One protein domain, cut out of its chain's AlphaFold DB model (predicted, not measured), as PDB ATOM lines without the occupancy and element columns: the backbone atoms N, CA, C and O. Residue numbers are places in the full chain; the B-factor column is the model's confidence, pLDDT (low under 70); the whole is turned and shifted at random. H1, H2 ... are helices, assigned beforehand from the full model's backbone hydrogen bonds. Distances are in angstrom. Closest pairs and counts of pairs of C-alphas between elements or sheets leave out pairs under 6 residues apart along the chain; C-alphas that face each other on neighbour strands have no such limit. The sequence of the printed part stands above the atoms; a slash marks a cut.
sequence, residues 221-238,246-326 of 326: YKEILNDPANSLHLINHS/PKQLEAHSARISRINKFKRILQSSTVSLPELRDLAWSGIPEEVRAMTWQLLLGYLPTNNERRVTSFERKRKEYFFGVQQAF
ATOM      1  N   TYR A 221      -7.155   6.322 -52.303       86.25
ATOM      2  CA  TYR A 221      -5.717   6.060 -52.152       86.25
ATOM      3  C   TYR A 221      -4.943   6.206 -53.470       86.25
ATOM      4  O   TYR A 221      -3.841   6.741 -53.466       86.25
ATOM      5  N   LYS A 222      -5.527   5.787 -54.602       87.44
ATOM      6  CA  LYS A 222      -4.905   5.919 -55.930       87.44
ATOM      7  C   LYS A 222      -4.713   7.383 -56.321       87.44
ATOM      8  O   LYS A 222      -3.674   7.754 -56.849       87.44
ATOM      9  N   GLU A 223      -5.701   8.215 -56.015       86.19
ATOM     10  CA  GLU A 223      -5.668   9.649 -56.299       86.19
ATOM     11  C   GLU A 223      -4.618  10.350 -55.438       86.19
ATOM     12  O   GLU A 223      -3.856  11.164 -55.949       86.19
ATOM     13  N   ILE A 224      -4.518   9.987 -54.155       86.69
ATOM     14  CA  ILE A 224      -3.492  10.508 -53.234       86.69
ATOM     15  C   ILE A 224      -2.095  10.036 -53.644       86.69
ATOM     16  O   ILE A 224      -1.115  10.767 -53.497       86.69
ATOM     17  N   LEU A 225      -1.988   8.810 -54.163       83.69
ATOM     18  CA  LEU A 225      -0.737   8.318 -54.711       83.69
ATOM     19  C   LEU A 225      -0.315   9.130 -55.929       83.69
ATOM     20  O   LEU A 225       0.875   9.353 -56.056       83.69
ATOM     21  N   ASN A 226      -1.211   9.573 -56.801       84.94
ATOM     22  CA  ASN A 226      -0.810  10.336 -57.986       84.94
ATOM     23  C   ASN A 226      -0.564  11.817 -57.667       84.94
ATOM     24  O   ASN A 226       0.429  12.388 -58.115       84.94
ATOM     25  N   ASP A 227      -1.422  12.417 -56.841       87.38
ATOM     26  CA  ASP A 227      -1.277  13.793 -56.376       87.38
ATOM     27  C   ASP A 227      -1.485  13.878 -54.854       87.38
ATOM     28  O   ASP A 227      -2.598  13.648 -54.363       87.38
ATOM     29  N   PRO A 228      -0.454  14.270 -54.079       83.81
ATOM     30  CA  PRO A 228      -0.600  14.453 -52.639       83.81
ATOM     31  C   PRO A 228      -1.618  15.543 -52.269       83.81
ATOM     32  O   PRO A 228      -2.125  15.527 -51.147       83.81
ATOM     33  N   ALA A 229      -1.982  16.453 -53.180       86.44
ATOM     34  CA  ALA A 229      -3.016  17.460 -52.940       86.44
ATOM     35  C   ALA A 229      -4.401  16.856 -52.701       86.44
ATOM     36  O   ALA A 229      -5.198  17.433 -51.959       86.44
ATOM     37  N   ASN A 230      -4.668  15.664 -53.246       87.19
ATOM     38  CA  ASN A 230      -5.944  14.983 -53.046       87.19
ATOM     39  C   ASN A 230      -6.208  14.671 -51.568       87.19
ATOM     40  O   ASN A 230      -7.358  14.662 -51.134       87.19
ATOM     41  N   SER A 231      -5.152  14.537 -50.753       85.81
ATOM     42  CA  SER A 231      -5.272  14.360 -49.300       85.81
ATOM     43  C   SER A 231      -6.033  15.501 -48.606       85.81
ATOM     44  O   SER A 231      -6.713  15.262 -47.608       85.81
ATOM     45  N   LEU A 232      -6.000  16.719 -49.166       86.06
ATOM     46  CA  LEU A 232      -6.659  17.901 -48.603       86.06
ATOM     47  C   LEU A 232      -8.189  17.849 -48.705       86.06
ATOM     48  O   LEU A 232      -8.890  18.535 -47.949       86.06
ATOM     49  N   HIS A 233      -8.722  17.054 -49.636       83.19
ATOM     50  CA  HIS A 233     -10.163  16.870 -49.795       83.19
ATOM     51  C   HIS A 233     -10.754  15.953 -48.718       83.19
ATOM     52  O   HIS A 233     -11.927  16.095 -48.389       83.19
ATOM     53  N   LEU A 234      -9.937  15.089 -48.104       81.31
ATOM     54  CA  LEU A 234     -10.365  14.145 -47.062       81.31
ATOM     55  C   LEU A 234     -10.335  14.739 -45.650       81.31
ATOM     56  O   LEU A 234     -10.682  14.054 -44.688       81.31
ATOM     57  N   ILE A 235      -9.876  15.980 -45.501       83.56
ATOM     58  CA  ILE A 235      -9.799  16.637 -44.200       83.56
ATOM     59  C   ILE A 235     -11.226  16.920 -43.723       83.56
ATOM     60  O   ILE A 235     -11.848  17.892 -44.152       83.56
ATOM     61  N   ASN A 236     -11.727  16.053 -42.842       77.44
ATOM     62  CA  ASN A 236     -12.981  16.226 -42.125       77.44
ATOM     63  C   ASN A 236     -12.677  16.466 -40.643       77.44
ATOM     64  O   ASN A 236     -11.895  15.739 -40.030       77.44
ATOM     65  N   HIS A 237     -13.289  17.495 -40.073       77.81
ATOM     66  CA  HIS A 237     -13.158  17.810 -38.659       77.81
ATOM     67  C   HIS A 237     -14.315  17.152 -37.915       77.81
ATOM     68  O   HIS A 237     -15.475  17.369 -38.262       77.81
ATOM     69  N   SER A 238     -14.007  16.333 -36.907       74.88
ATOM     70  CA  SER A 238     -15.045  15.751 -36.053       74.88
ATOM     71  C   SER A 238     -15.826  16.883 -35.375       74.88
ATOM     72  O   SER A 238     -15.202  17.845 -34.921       74.88
ATOM     73  N   PRO A 246     -16.757  25.487 -22.826       84.00
ATOM     74  CA  PRO A 246     -16.581  26.619 -23.745       84.00
ATOM     75  C   PRO A 246     -15.122  26.784 -24.205       84.00
ATOM     76  O   PRO A 246     -14.868  27.050 -25.378       84.00
ATOM     77  N   LYS A 247     -14.155  26.505 -23.320       86.81
ATOM     78  CA  LYS A 247     -12.715  26.519 -23.629       86.81
ATOM     79  C   LYS A 247     -12.317  25.465 -24.671       86.81
ATOM     80  O   LYS A 247     -11.487  25.731 -25.536       86.81
ATOM     81  N   GLN A 248     -12.891  24.264 -24.605       86.31
ATOM     82  CA  GLN A 248     -12.627  23.208 -25.590       86.31
ATOM     83  C   GLN A 248     -13.245  23.537 -26.950       86.31
ATOM     84  O   GLN A 248     -12.637  23.246 -27.979       86.31
ATOM     85  N   LEU A 249     -14.417  24.172 -26.962       84.88
ATOM     86  CA  LEU A 249     -15.080  24.593 -28.193       84.88
ATOM     87  C   LEU A 249     -14.288  25.695 -28.911       84.88
ATOM     88  O   LEU A 249     -14.107  25.621 -30.126       84.88
ATOM     89  N   GLU A 250     -13.747  26.662 -28.165       87.56
ATOM     90  CA  GLU A 250     -12.847  27.687 -28.704       87.56
ATOM     91  C   GLU A 250     -11.531  27.086 -29.224       87.56
ATOM     92  O   GLU A 250     -11.096  27.395 -30.333       87.56
ATOM     93  N   ALA A 251     -10.915  26.163 -28.481       87.94
ATOM     94  CA  ALA A 251      -9.714  25.469 -28.952       87.94
ATOM     95  C   ALA A 251      -9.980  24.676 -30.246       87.94
ATOM     96  O   ALA A 251      -9.154  24.666 -31.165       87.94
ATOM     97  N   HIS A 252     -11.150  24.041 -30.346       87.12
ATOM     98  CA  HIS A 252     -11.576  23.310 -31.532       87.12
ATOM     99  C   HIS A 252     -11.806  24.241 -32.734       87.12
ATOM    100  O   HIS A 252     -11.294  23.981 -33.826       87.12
ATOM    101  N   SER A 253     -12.506  25.363 -32.541       88.44
ATOM    102  CA  SER A 253     -12.748  26.344 -33.606       88.44
ATOM    103  C   SER A 253     -11.453  27.023 -34.072       88.44
ATOM    104  O   SER A 253     -11.253  27.213 -35.278       88.44
ATOM    105  N   ALA A 254     -10.525  27.306 -33.152       90.88
ATOM    106  CA  ALA A 254      -9.197  27.827 -33.462       90.88
ATOM    107  C   ALA A 254      -8.372  26.825 -34.288       90.88
ATOM    108  O   ALA A 254      -7.746  27.212 -35.281       90.88
ATOM    109  N   ARG A 255      -8.413  25.530 -33.938       90.88
ATOM    110  CA  ARG A 255      -7.762  24.457 -34.710       90.88
ATOM    111  C   ARG A 255      -8.324  24.367 -36.128       90.88
ATOM    112  O   ARG A 255      -7.545  24.388 -37.077       90.88
ATOM    113  N   ILE A 256      -9.648  24.325 -36.282       91.00
ATOM    114  CA  ILE A 256     -10.302  24.279 -37.601       91.00
ATOM    115  C   ILE A 256      -9.920  25.506 -38.434       91.00
ATOM    116  O   ILE A 256      -9.534  25.384 -39.596       91.00
ATOM    117  N   SER A 257      -9.962  26.694 -37.831       92.25
ATOM    118  CA  SER A 257      -9.590  27.941 -38.506       92.25
ATOM    119  C   SER A 257      -8.143  27.912 -38.994       92.25
ATOM    120  O   SER A 257      -7.859  28.344 -40.110       92.25
ATOM    121  N   ARG A 258      -7.222  27.361 -38.192       92.06
ATOM    122  CA  ARG A 258      -5.823  27.168 -38.591       92.06
ATOM    123  C   ARG A 258      -5.707  26.196 -39.764       92.06
ATOM    124  O   ARG A 258      -5.030  26.519 -40.736       92.06
ATOM    125  N   ILE A 259      -6.391  25.054 -39.717       92.38
ATOM    126  CA  ILE A 259      -6.359  24.067 -40.808       92.38
ATOM    127  C   ILE A 259      -6.892  24.673 -42.110       92.38
ATOM    128  O   ILE A 259      -6.268  24.525 -43.158       92.38
ATOM    129  N   ASN A 260      -7.981  25.438 -42.045       92.19
ATOM    130  CA  ASN A 260      -8.544  26.118 -43.211       92.19
ATOM    131  C   ASN A 260      -7.590  27.157 -43.820       92.19
ATOM    132  O   ASN A 260      -7.552  27.298 -45.043       92.19
ATOM    133  N   LYS A 261      -6.786  27.856 -43.003       93.00
ATOM    134  CA  LYS A 261      -5.730  28.755 -43.505       93.00
ATOM    135  C   LYS A 261      -4.677  27.984 -44.303       93.00
ATOM    136  O   LYS A 261      -4.400  28.356 -45.440       93.00
ATOM    137  N   PHE A 262      -4.159  26.880 -43.757       94.00
ATOM    138  CA  PHE A 262      -3.218  26.018 -44.483       94.00
ATOM    139  C   PHE A 262      -3.834  25.456 -45.764       94.00
ATOM    140  O   PHE A 262      -3.216  25.517 -46.824       94.00
ATOM    141  N   LYS A 263      -5.073  24.962 -45.695       92.62
ATOM    142  CA  LYS A 263      -5.787  24.412 -46.851       92.62
ATOM    143  C   LYS A 263      -5.895  25.434 -47.983       92.62
ATOM    144  O   LYS A 263      -5.614  25.089 -49.125       92.62
ATOM    145  N   ARG A 264      -6.214  26.693 -47.666       91.94
ATOM    146  CA  ARG A 264      -6.287  27.781 -48.654       91.94
ATOM    147  C   ARG A 264      -4.956  28.006 -49.372       91.94
ATOM    148  O   ARG A 264      -4.945  28.117 -50.592       91.94
ATOM    149  N   ILE A 265      -3.851  28.042 -48.631       92.88
ATOM    150  CA  ILE A 265      -2.514  28.264 -49.202       92.88
ATOM    151  C   ILE A 265      -2.084  27.073 -50.060       92.88
ATOM    152  O   ILE A 265      -1.611  27.257 -51.176       92.88
ATOM    153  N   LEU A 266      -2.299  25.845 -49.581       91.62
ATOM    154  CA  LEU A 266      -1.902  24.625 -50.292       91.62
ATOM    155  C   LEU A 266      -2.740  24.352 -51.556       91.62
ATOM    156  O   LEU A 266      -2.252  23.725 -52.499       91.62
ATOM    157  N   GLN A 267      -3.992  24.820 -51.580       90.31
ATOM    158  CA  GLN A 267      -4.881  24.744 -52.744       90.31
ATOM    159  C   GLN A 267      -4.674  25.890 -53.745       90.31
ATOM    160  O   GLN A 267      -5.242  25.842 -54.835       90.31
ATOM    161  N   SER A 268      -3.858  26.896 -53.412       89.94
ATOM    162  CA  SER A 268      -3.468  27.941 -54.361       89.94
ATOM    163  C   SER A 268      -2.752  27.338 -55.577       89.94
ATOM    164  O   SER A 268      -2.045  26.331 -55.469       89.94
ATOM    165  N   SER A 269      -2.904  27.973 -56.745       88.50
ATOM    166  CA  SER A 269      -2.203  27.572 -57.975       88.50
ATOM    167  C   SER A 269      -0.685  27.656 -57.818       88.50
ATOM    168  O   SER A 269       0.064  26.802 -58.298       88.50
ATOM    169  N   THR A 270      -0.237  28.668 -57.081       91.88
ATOM    170  CA  THR A 270       1.156  28.878 -56.703       91.88
ATOM    171  C   THR A 270       1.229  29.059 -55.194       91.88
ATOM    172  O   THR A 270       0.567  29.925 -54.620       91.88
ATOM    173  N   VAL A 271       1.997  28.193 -54.534       92.50
ATOM    174  CA  VAL A 271       2.170  28.235 -53.080       92.50
ATOM    175  C   VAL A 271       3.290  29.212 -52.720       92.50
ATOM    176  O   VAL A 271       4.437  29.036 -53.134       92.50
ATOM    177  N   SER A 272       2.965  30.220 -51.913       93.62
ATOM    178  CA  SER A 272       3.909  31.160 -51.308       93.62
ATOM    179  C   SER A 272       4.717  30.468 -50.200       93.62
ATOM    180  O   SER A 272       4.257  30.289 -49.075       93.62
ATOM    181  N   LEU A 273       5.966  30.086 -50.490       93.56
ATOM    182  CA  LEU A 273       6.881  29.529 -49.481       93.56
ATOM    183  C   LEU A 273       7.105  30.416 -48.239       93.56
ATOM    184  O   LEU A 273       7.150  29.838 -47.155       93.56
ATOM    185  N   PRO A 274       7.259  31.755 -48.328       94.00
ATOM    186  CA  PRO A 274       7.453  32.572 -47.127       94.00
ATOM    187  C   PRO A 274       6.233  32.521 -46.200       94.00
ATOM    188  O   PRO A 274       6.371  32.187 -45.030       94.00
ATOM    189  N   GLU A 275       5.028  32.701 -46.742       93.75
ATOM    190  CA  GLU A 275       3.780  32.619 -45.972       93.75
ATOM    191  C   GLU A 275       3.575  31.224 -45.356       93.75
ATOM    192  O   GLU A 275       3.158  31.089 -44.205       93.75
ATOM    193  N   LEU A 276       3.916  30.168 -46.105       94.56
ATOM    194  CA  LEU A 276       3.844  28.798 -45.609       94.56
ATOM    195  C   LEU A 276       4.814  28.559 -44.442       94.56
ATOM    196  O   LEU A 276       4.451  27.866 -43.494       94.56
ATOM    197  N   ARG A 277       6.027  29.125 -44.498       95.75
ATOM    198  CA  ARG A 277       7.040  29.023 -43.433       95.75
ATOM    199  C   ARG A 277       6.607  29.763 -42.175       95.75
ATOM    200  O   ARG A 277       6.675  29.177 -41.098       95.75
ATOM    201  N   ASP A 278       6.098  30.984 -42.317       95.19
ATOM    202  CA  ASP A 278       5.629  31.795 -41.188       95.19
ATOM    203  C   ASP A 278       4.500  31.089 -40.428       95.19
ATOM    204  O   ASP A 278       4.493  31.024 -39.198       95.19
ATOM    205  N   LEU A 279       3.562  30.476 -41.159       93.75
ATOM    206  CA  LEU A 279       2.498  29.683 -40.547       93.75
ATOM    207  C   LEU A 279       3.020  28.382 -39.932       93.75
ATOM    208  O   LEU A 279       2.613  28.025 -38.823       93.75
ATOM    209  N   ALA A 280       3.913  27.680 -40.633       95.00
ATOM    210  CA  ALA A 280       4.497  26.420 -40.183       95.00
ATOM    211  C   ALA A 280       5.352  26.571 -38.919       95.00
ATOM    212  O   ALA A 280       5.420  25.628 -38.131       95.00
ATOM    213  N   TRP A 281       5.945  27.747 -38.696       94.62
ATOM    214  CA  TRP A 281       6.744  28.046 -37.507       94.62
ATOM    215  C   TRP A 281       5.951  27.878 -36.208       94.62
ATOM    216  O   TRP A 281       6.453  27.354 -35.219       94.62
ATOM    217  N   SER A 282       4.667  28.248 -36.230       92.19
ATOM    218  CA  SER A 282       3.748  28.068 -35.096       92.19
ATOM    219  C   SER A 282       3.228  26.630 -34.922       92.19
ATOM    220  O   SER A 282       2.416  26.365 -34.031       92.19
ATOM    221  N   GLY A 283       3.681  25.700 -35.768       94.00
ATOM    222  CA  GLY A 283       3.269  24.301 -35.802       94.00
ATOM    223  C   GLY A 283       2.305  23.978 -36.947       94.00
ATOM    224  O   GLY A 283       1.434  24.767 -37.319       94.00
ATOM    225  N   ILE A 284       2.444  22.765 -37.493       95.00
ATOM    226  CA  ILE A 284       1.671  22.291 -38.648       95.00
ATOM    227  C   ILE A 284       0.610  21.268 -38.194       95.00
ATOM    228  O   ILE A 284       0.975  20.249 -37.581       95.00
ATOM    229  N   PRO A 285      -0.685  21.487 -38.512       92.75
ATOM    230  CA  PRO A 285      -1.737  20.508 -38.251       92.75
ATOM    231  C   PRO A 285      -1.456  19.175 -38.950       92.75
ATOM    232  O   PRO A 285      -0.932  19.142 -40.063       92.75
ATOM    233  N   GLU A 286      -1.795  18.068 -38.294       90.69
ATOM    234  CA  GLU A 286      -1.493  16.711 -38.767       90.69
ATOM    235  C   GLU A 286      -2.078  16.427 -40.156       90.69
ATOM    236  O   GLU A 286      -1.433  15.807 -40.999       90.69
ATOM    237  N   GLU A 287      -3.262  16.968 -40.425       90.31
ATOM    238  CA  GLU A 287      -4.050  16.727 -41.629       90.31
ATOM    239  C   GLU A 287      -3.389  17.296 -42.894       90.31
ATOM    240  O   GLU A 287      -3.549  16.752 -43.983       90.31
ATOM    241  N   VAL A 288      -2.624  18.382 -42.751       92.69
ATOM    242  CA  VAL A 288      -1.929  19.076 -43.852       92.69
ATOM    243  C   VAL A 288      -0.413  18.858 -43.823       92.69
ATOM    244  O   VAL A 288       0.304  19.338 -44.707       92.69
ATOM    245  N   ARG A 289       0.098  18.142 -42.813       93.25
ATOM    246  CA  ARG A 289       1.534  18.006 -42.532       93.25
ATOM    247  C   ARG A 289       2.301  17.376 -43.681       93.25
ATOM    248  O   ARG A 289       3.316  17.928 -44.093       93.25
ATOM    249  N   ALA A 290       1.792  16.267 -44.217       91.25
ATOM    250  CA  ALA A 290       2.462  15.514 -45.272       91.25
ATOM    251  C   ALA A 290       2.787  16.397 -46.490       91.25
ATOM    252  O   ALA A 290       3.934  16.462 -46.927       91.25
ATOM    253  N   MET A 291       1.796  17.142 -46.987       91.31
ATOM    254  CA  MET A 291       1.976  18.026 -48.140       91.31
ATOM    255  C   MET A 291       2.824  19.258 -47.801       91.31
ATOM    256  O   MET A 291       3.667  19.673 -48.594       91.31
ATOM    257  N   THR A 292       2.633  19.827 -46.607       94.62
ATOM    258  CA  THR A 292       3.393  21.004 -46.159       94.62
ATOM    259  C   THR A 292       4.889  20.701 -46.098       94.62
ATOM    260  O   THR A 292       5.694  21.466 -46.623       94.62
ATOM    261  N   TRP A 293       5.280  19.558 -45.528       94.81
ATOM    262  CA  TRP A 293       6.684  19.145 -45.474       94.81
ATOM    263  C   TRP A 293       7.275  18.879 -46.851       94.81
ATOM    264  O   TRP A 293       8.383  19.328 -47.127       94.81
ATOM    265  N   GLN A 294       6.531  18.228 -47.746       93.12
ATOM    266  CA  GLN A 294       6.994  18.016 -49.117       93.12
ATOM    267  C   GLN A 294       7.315  19.331 -49.844       93.12
ATOM    268  O   GLN A 294       8.274  19.378 -50.613       93.12
ATOM    269  N   LEU A 295       6.552  20.399 -49.595       93.19
ATOM    270  CA  LEU A 295       6.814  21.726 -50.162       93.19
ATOM    271  C   LEU A 295       7.986  22.434 -49.473       93.19
ATOM    272  O   LEU A 295       8.836  23.009 -50.149       93.19
ATOM    273  N   LEU A 296       8.061  22.376 -48.141       94.62
ATOM    274  CA  LEU A 296       9.132  23.020 -47.373       94.62
ATOM    275  C   LEU A 296      10.509  22.405 -47.650       94.62
ATOM    276  O   LEU A 296      11.492  23.137 -47.730       94.62
ATOM    277  N   LEU A 297      10.564  21.088 -47.855       93.81
ATOM    278  CA  LEU A 297      11.775  20.354 -48.235       93.81
ATOM    279  C   LEU A 297      12.150  20.547 -49.714       93.81
ATOM    280  O   LEU A 297      13.159  20.012 -50.164       93.81
ATOM    281  N   GLY A 298      11.321  21.242 -50.503       92.19
ATOM    282  CA  GLY A 298      11.515  21.363 -51.950       92.19
ATOM    283  C   GLY A 298      11.355  20.034 -52.696       92.19
ATOM    284  O   GLY A 298      11.797  19.888 -53.839       92.19
ATOM    285  N   TYR A 299      10.732  19.033 -52.068       92.12
ATOM    286  CA  TYR A 299      10.464  17.762 -52.723       92.12
ATOM    287  C   TYR A 299       9.390  17.922 -53.806       92.12
ATOM    288  O   TYR A 299       9.553  17.381 -54.904       92.12
ATOM    289  N   LEU A 300       8.350  18.705 -53.505       90.94
ATOM    290  CA  LEU A 300       7.297  19.116 -54.430       90.94
ATOM    291  C   LEU A 300       7.534  20.547 -54.948       90.94
ATOM    292  O   LEU A 300       7.924  21.416 -54.168       90.94
ATOM    293  N   PRO A 301       7.245  20.829 -56.231       91.88
ATOM    294  CA  PRO A 301       7.269  22.192 -56.748       91.88
ATOM    295  C   PRO A 301       6.120  23.033 -56.169       91.88
ATOM    296  O   PRO A 301       5.048  22.523 -55.838       91.88
ATOM    297  N   THR A 302       6.333  24.348 -56.091       92.00
ATOM    298  CA  THR A 302       5.349  25.320 -55.576       92.00
ATOM    299  C   THR A 302       4.153  25.521 -56.507       92.00
ATOM    300  O   THR A 302       3.066  25.868 -56.045       92.00
ATOM    301  N   ASN A 303       4.341  25.301 -57.810       92.06
ATOM    302  CA  ASN A 303       3.289  25.346 -58.822       92.06
ATOM    303  C   ASN A 303       2.513  24.019 -58.842       92.06
ATOM    304  O   ASN A 303       3.125  22.956 -58.950       92.06
ATOM    305  N   ASN A 304       1.181  24.095 -58.757       88.00
ATOM    306  CA  ASN A 304       0.293  22.937 -58.671       88.00
ATOM    307  C   ASN A 304       0.302  22.019 -59.902       88.00
ATOM    308  O   ASN A 304       0.389  20.803 -59.745       88.00
ATOM    309  N   GLU A 305       0.294  22.583 -61.104       88.19
ATOM    310  CA  GLU A 305       0.273  21.870 -62.386       88.19
ATOM    311  C   GLU A 305       1.502  20.968 -62.560       88.19
ATOM    312  O   GLU A 305       1.423  19.856 -63.078       88.19
ATOM    313  N   ARG A 306       2.655  21.413 -62.051       90.62
ATOM    314  CA  ARG A 306       3.923  20.674 -62.159       90.62
ATOM    315  C   ARG A 306       4.118  19.610 -61.080       90.62
ATOM    316  O   ARG A 306       5.105  18.869 -61.151       90.62
ATOM    317  N   ARG A 307       3.245  19.533 -60.064       90.38
ATOM    318  CA  ARG A 307       3.440  18.617 -58.924       90.38
ATOM    319  C   ARG A 307       3.386  17.160 -59.355       90.38
ATOM    320  O   ARG A 307       4.306  16.420 -59.021       90.38
ATOM    321  N   VAL A 308       2.375  16.777 -60.135       90.31
ATOM    322  CA  VAL A 308       2.150  15.383 -60.555       90.31
ATOM    323  C   VAL A 308       3.326  14.862 -61.382       90.31
ATOM    324  O   VAL A 308       3.945  13.863 -61.025       90.31
ATOM    325  N   THR A 309       3.720  15.597 -62.423       91.88
ATOM    326  CA  THR A 309       4.808  15.186 -63.326       91.88
ATOM    327  C   THR A 309       6.157  15.086 -62.611       91.88
ATOM    328  O   THR A 309       6.905  14.126 -62.805       91.88
ATOM    329  N   SER A 310       6.467  16.047 -61.735       90.50
ATOM    330  CA  SER A 310       7.709  16.037 -60.951       90.50
ATOM    331  C   SER A 310       7.742  14.878 -59.956       90.50
ATOM    332  O   SER A 310       8.781  14.248 -59.765       90.50
ATOM    333  N   PHE A 311       6.606  14.595 -59.324       90.38
ATOM    334  CA  PHE A 311       6.469  13.542 -58.327       90.38
ATOM    335  C   PHE A 311       6.573  12.145 -58.947       90.38
ATOM    336  O   PHE A 311       7.284  11.289 -58.418       90.38
ATOM    337  N   GLU A 312       5.943  11.929 -60.102       92.06
ATOM    338  CA  GLU A 312       6.081  10.692 -60.872       92.06
ATOM    339  C   GLU A 312       7.524  10.449 -61.312       92.06
ATOM    340  O   GLU A 312       8.026   9.331 -61.180       92.06
ATOM    341  N   ARG A 313       8.218  11.492 -61.791       93.69
ATOM    342  CA  ARG A 313       9.628  11.384 -62.176       93.69
ATOM    343  C   ARG A 313      10.501  10.959 -60.993       93.69
ATOM    344  O   ARG A 313      11.223   9.978 -61.117       93.69
ATOM    345  N   LYS A 314      10.371  11.617 -59.834       93.44
ATOM    346  CA  LYS A 314      11.147  11.266 -58.627       93.44
ATOM    347  C   LYS A 314      10.879   9.843 -58.136       93.44
ATOM    348  O   LYS A 314      11.789   9.162 -57.677       93.44
ATOM    349  N   ARG A 315       9.640   9.359 -58.252       93.44
ATOM    350  CA  ARG A 315       9.320   7.963 -57.921       93.44
ATOM    351  C   ARG A 315       9.986   6.980 -58.868       93.44
ATOM    352  O   ARG A 315      10.517   5.980 -58.405       93.44
ATOM    353  N   LYS A 316       9.968   7.260 -60.173       94.94
ATOM    354  CA  LYS A 316      10.677   6.439 -61.159       94.94
ATOM    355  C   LYS A 316      12.176   6.427 -60.873       94.94
ATOM    356  O   LYS A 316      12.749   5.352 -60.832       94.94
ATOM    357  N   GLU A 317      12.779   7.585 -60.603       95.56
ATOM    358  CA  GLU A 317      14.194   7.697 -60.209       95.56
ATOM    359  C   GLU A 317      14.517   6.818 -58.990       95.56
ATOM    360  O   GLU A 317      15.501   6.084 -59.021       95.56
ATOM    361  N   TYR A 318      13.658   6.811 -57.963       95.75
ATOM    362  CA  TYR A 318      13.811   5.903 -56.822       95.75
ATOM    363  C   TYR A 318      13.735   4.427 -57.236       95.75
ATOM    364  O   TYR A 318      14.604   3.651 -56.855       95.75
ATOM    365  N   PHE A 319      12.739   4.031 -58.037       96.00
ATOM    366  CA  PHE A 319      12.621   2.645 -58.509       96.00
ATOM    367  C   PHE A 319      13.837   2.199 -59.327       96.00
ATOM    368  O   PHE A 319      14.341   1.101 -59.103       96.00
ATOM    369  N   PHE A 320      14.336   3.052 -60.225       96.81
ATOM    370  CA  PHE A 320      15.556   2.780 -60.981       96.81
ATOM    371  C   PHE A 320      16.776   2.667 -60.061       96.81
ATOM    372  O   PHE A 320      17.577   1.755 -60.234       96.81
ATOM    373  N   GLY A 321      16.899   3.540 -59.056       97.25
ATOM    374  CA  GLY A 321      17.978   3.472 -58.069       97.25
ATOM    375  C   GLY A 321      17.944   2.191 -57.234       97.25
ATOM    376  O   GLY A 321      18.984   1.582 -57.011       97.25
ATOM    377  N   VAL A 322      16.753   1.742 -56.827       97.56
ATOM    378  CA  VAL A 322      16.576   0.470 -56.110       97.56
ATOM    379  C   VAL A 322      16.973  -0.709 -56.993       97.56
ATOM    380  O   VAL A 322      17.751  -1.536 -56.543       97.56
ATOM    381  N   GLN A 323      16.507  -0.759 -58.244       96.62
ATOM    382  CA  GLN A 323      16.849  -1.837 -59.183       96.62
ATOM    383  C   GLN A 323      18.344  -1.871 -59.544       96.62
ATOM    384  O   GLN A 323      18.870  -2.913 -59.915       96.62
ATOM    385  N   GLN A 324      19.025  -0.727 -59.490       96.31
ATOM    386  CA  GLN A 324      20.462  -0.645 -59.738       96.31
ATOM    387  C   GLN A 324      21.294  -1.087 -58.523       96.31
ATOM    388  O   GLN A 324      22.416  -1.557 -58.699       96.31
ATOM    389  N   ALA A 325      20.784  -0.880 -57.305       95.94
ATOM    390  CA  ALA A 325      21.507  -1.127 -56.057       95.94
ATOM    391  C   ALA A 325      21.250  -2.515 -55.443       95.94
ATOM    392  O   ALA A 325      22.091  -2.988 -54.680       95.94
ATOM    393  N   PHE A 326      20.109  -3.137 -55.748       91.38
ATOM    394  CA  PHE A 326      19.661  -4.430 -55.218       91.38
ATOM    395  C   PHE A 326      19.248  -5.365 -56.353       91.38
ATOM    396  O   PHE A 326      19.550  -6.573 -56.238       91.38
TER     397      PHE A 326
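Overview. This is residues 221 to 238 and 246 to 326 of the 326 residues of a protein of Coccidioides immitis RMSCC 3703 (UniProt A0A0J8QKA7). Helices H1, H2, H4 and H5 form a small body with H5 in the middle, and long helices H3 and H6 reach out at its two ends, where residues 246 to 251 and 315 to 326 stick out. The printed part has 99 residues, six named helices, H1 to H6 in order, and no named strand: all helix. It is loose, radius of gyration of the C-alphas 15.8 A, spanning 58 by 27 by 23 A.

Along the chain. Find C-alpha 221 at (-5.717, 6.060, -52.152); H1 runs to 226. H2 is 228 to 234, H3 246 to 266, 30.4 A, H4 273 to 281, H5 286 to 296. H6, 305 to 325, runs 31.9 A to C-alpha 325 at (21.507, -1.127, -56.057).

Arrangement. Start at the hub, H5: it touches H2, closest C-alphas Met 291 and Pro 228, 6.3 A. H1 and H6 only just touch, with 3 C-alpha pairs within 8 A. H2 has 0 of 3 O i to N i+4 pairs within hydrogen-bond range, but 4 of 4 O i to N i+3.

Size, cuts and confidence. Residues 239 to 245 are not printed; C-alphas 238 and 246 are 16.5 A apart.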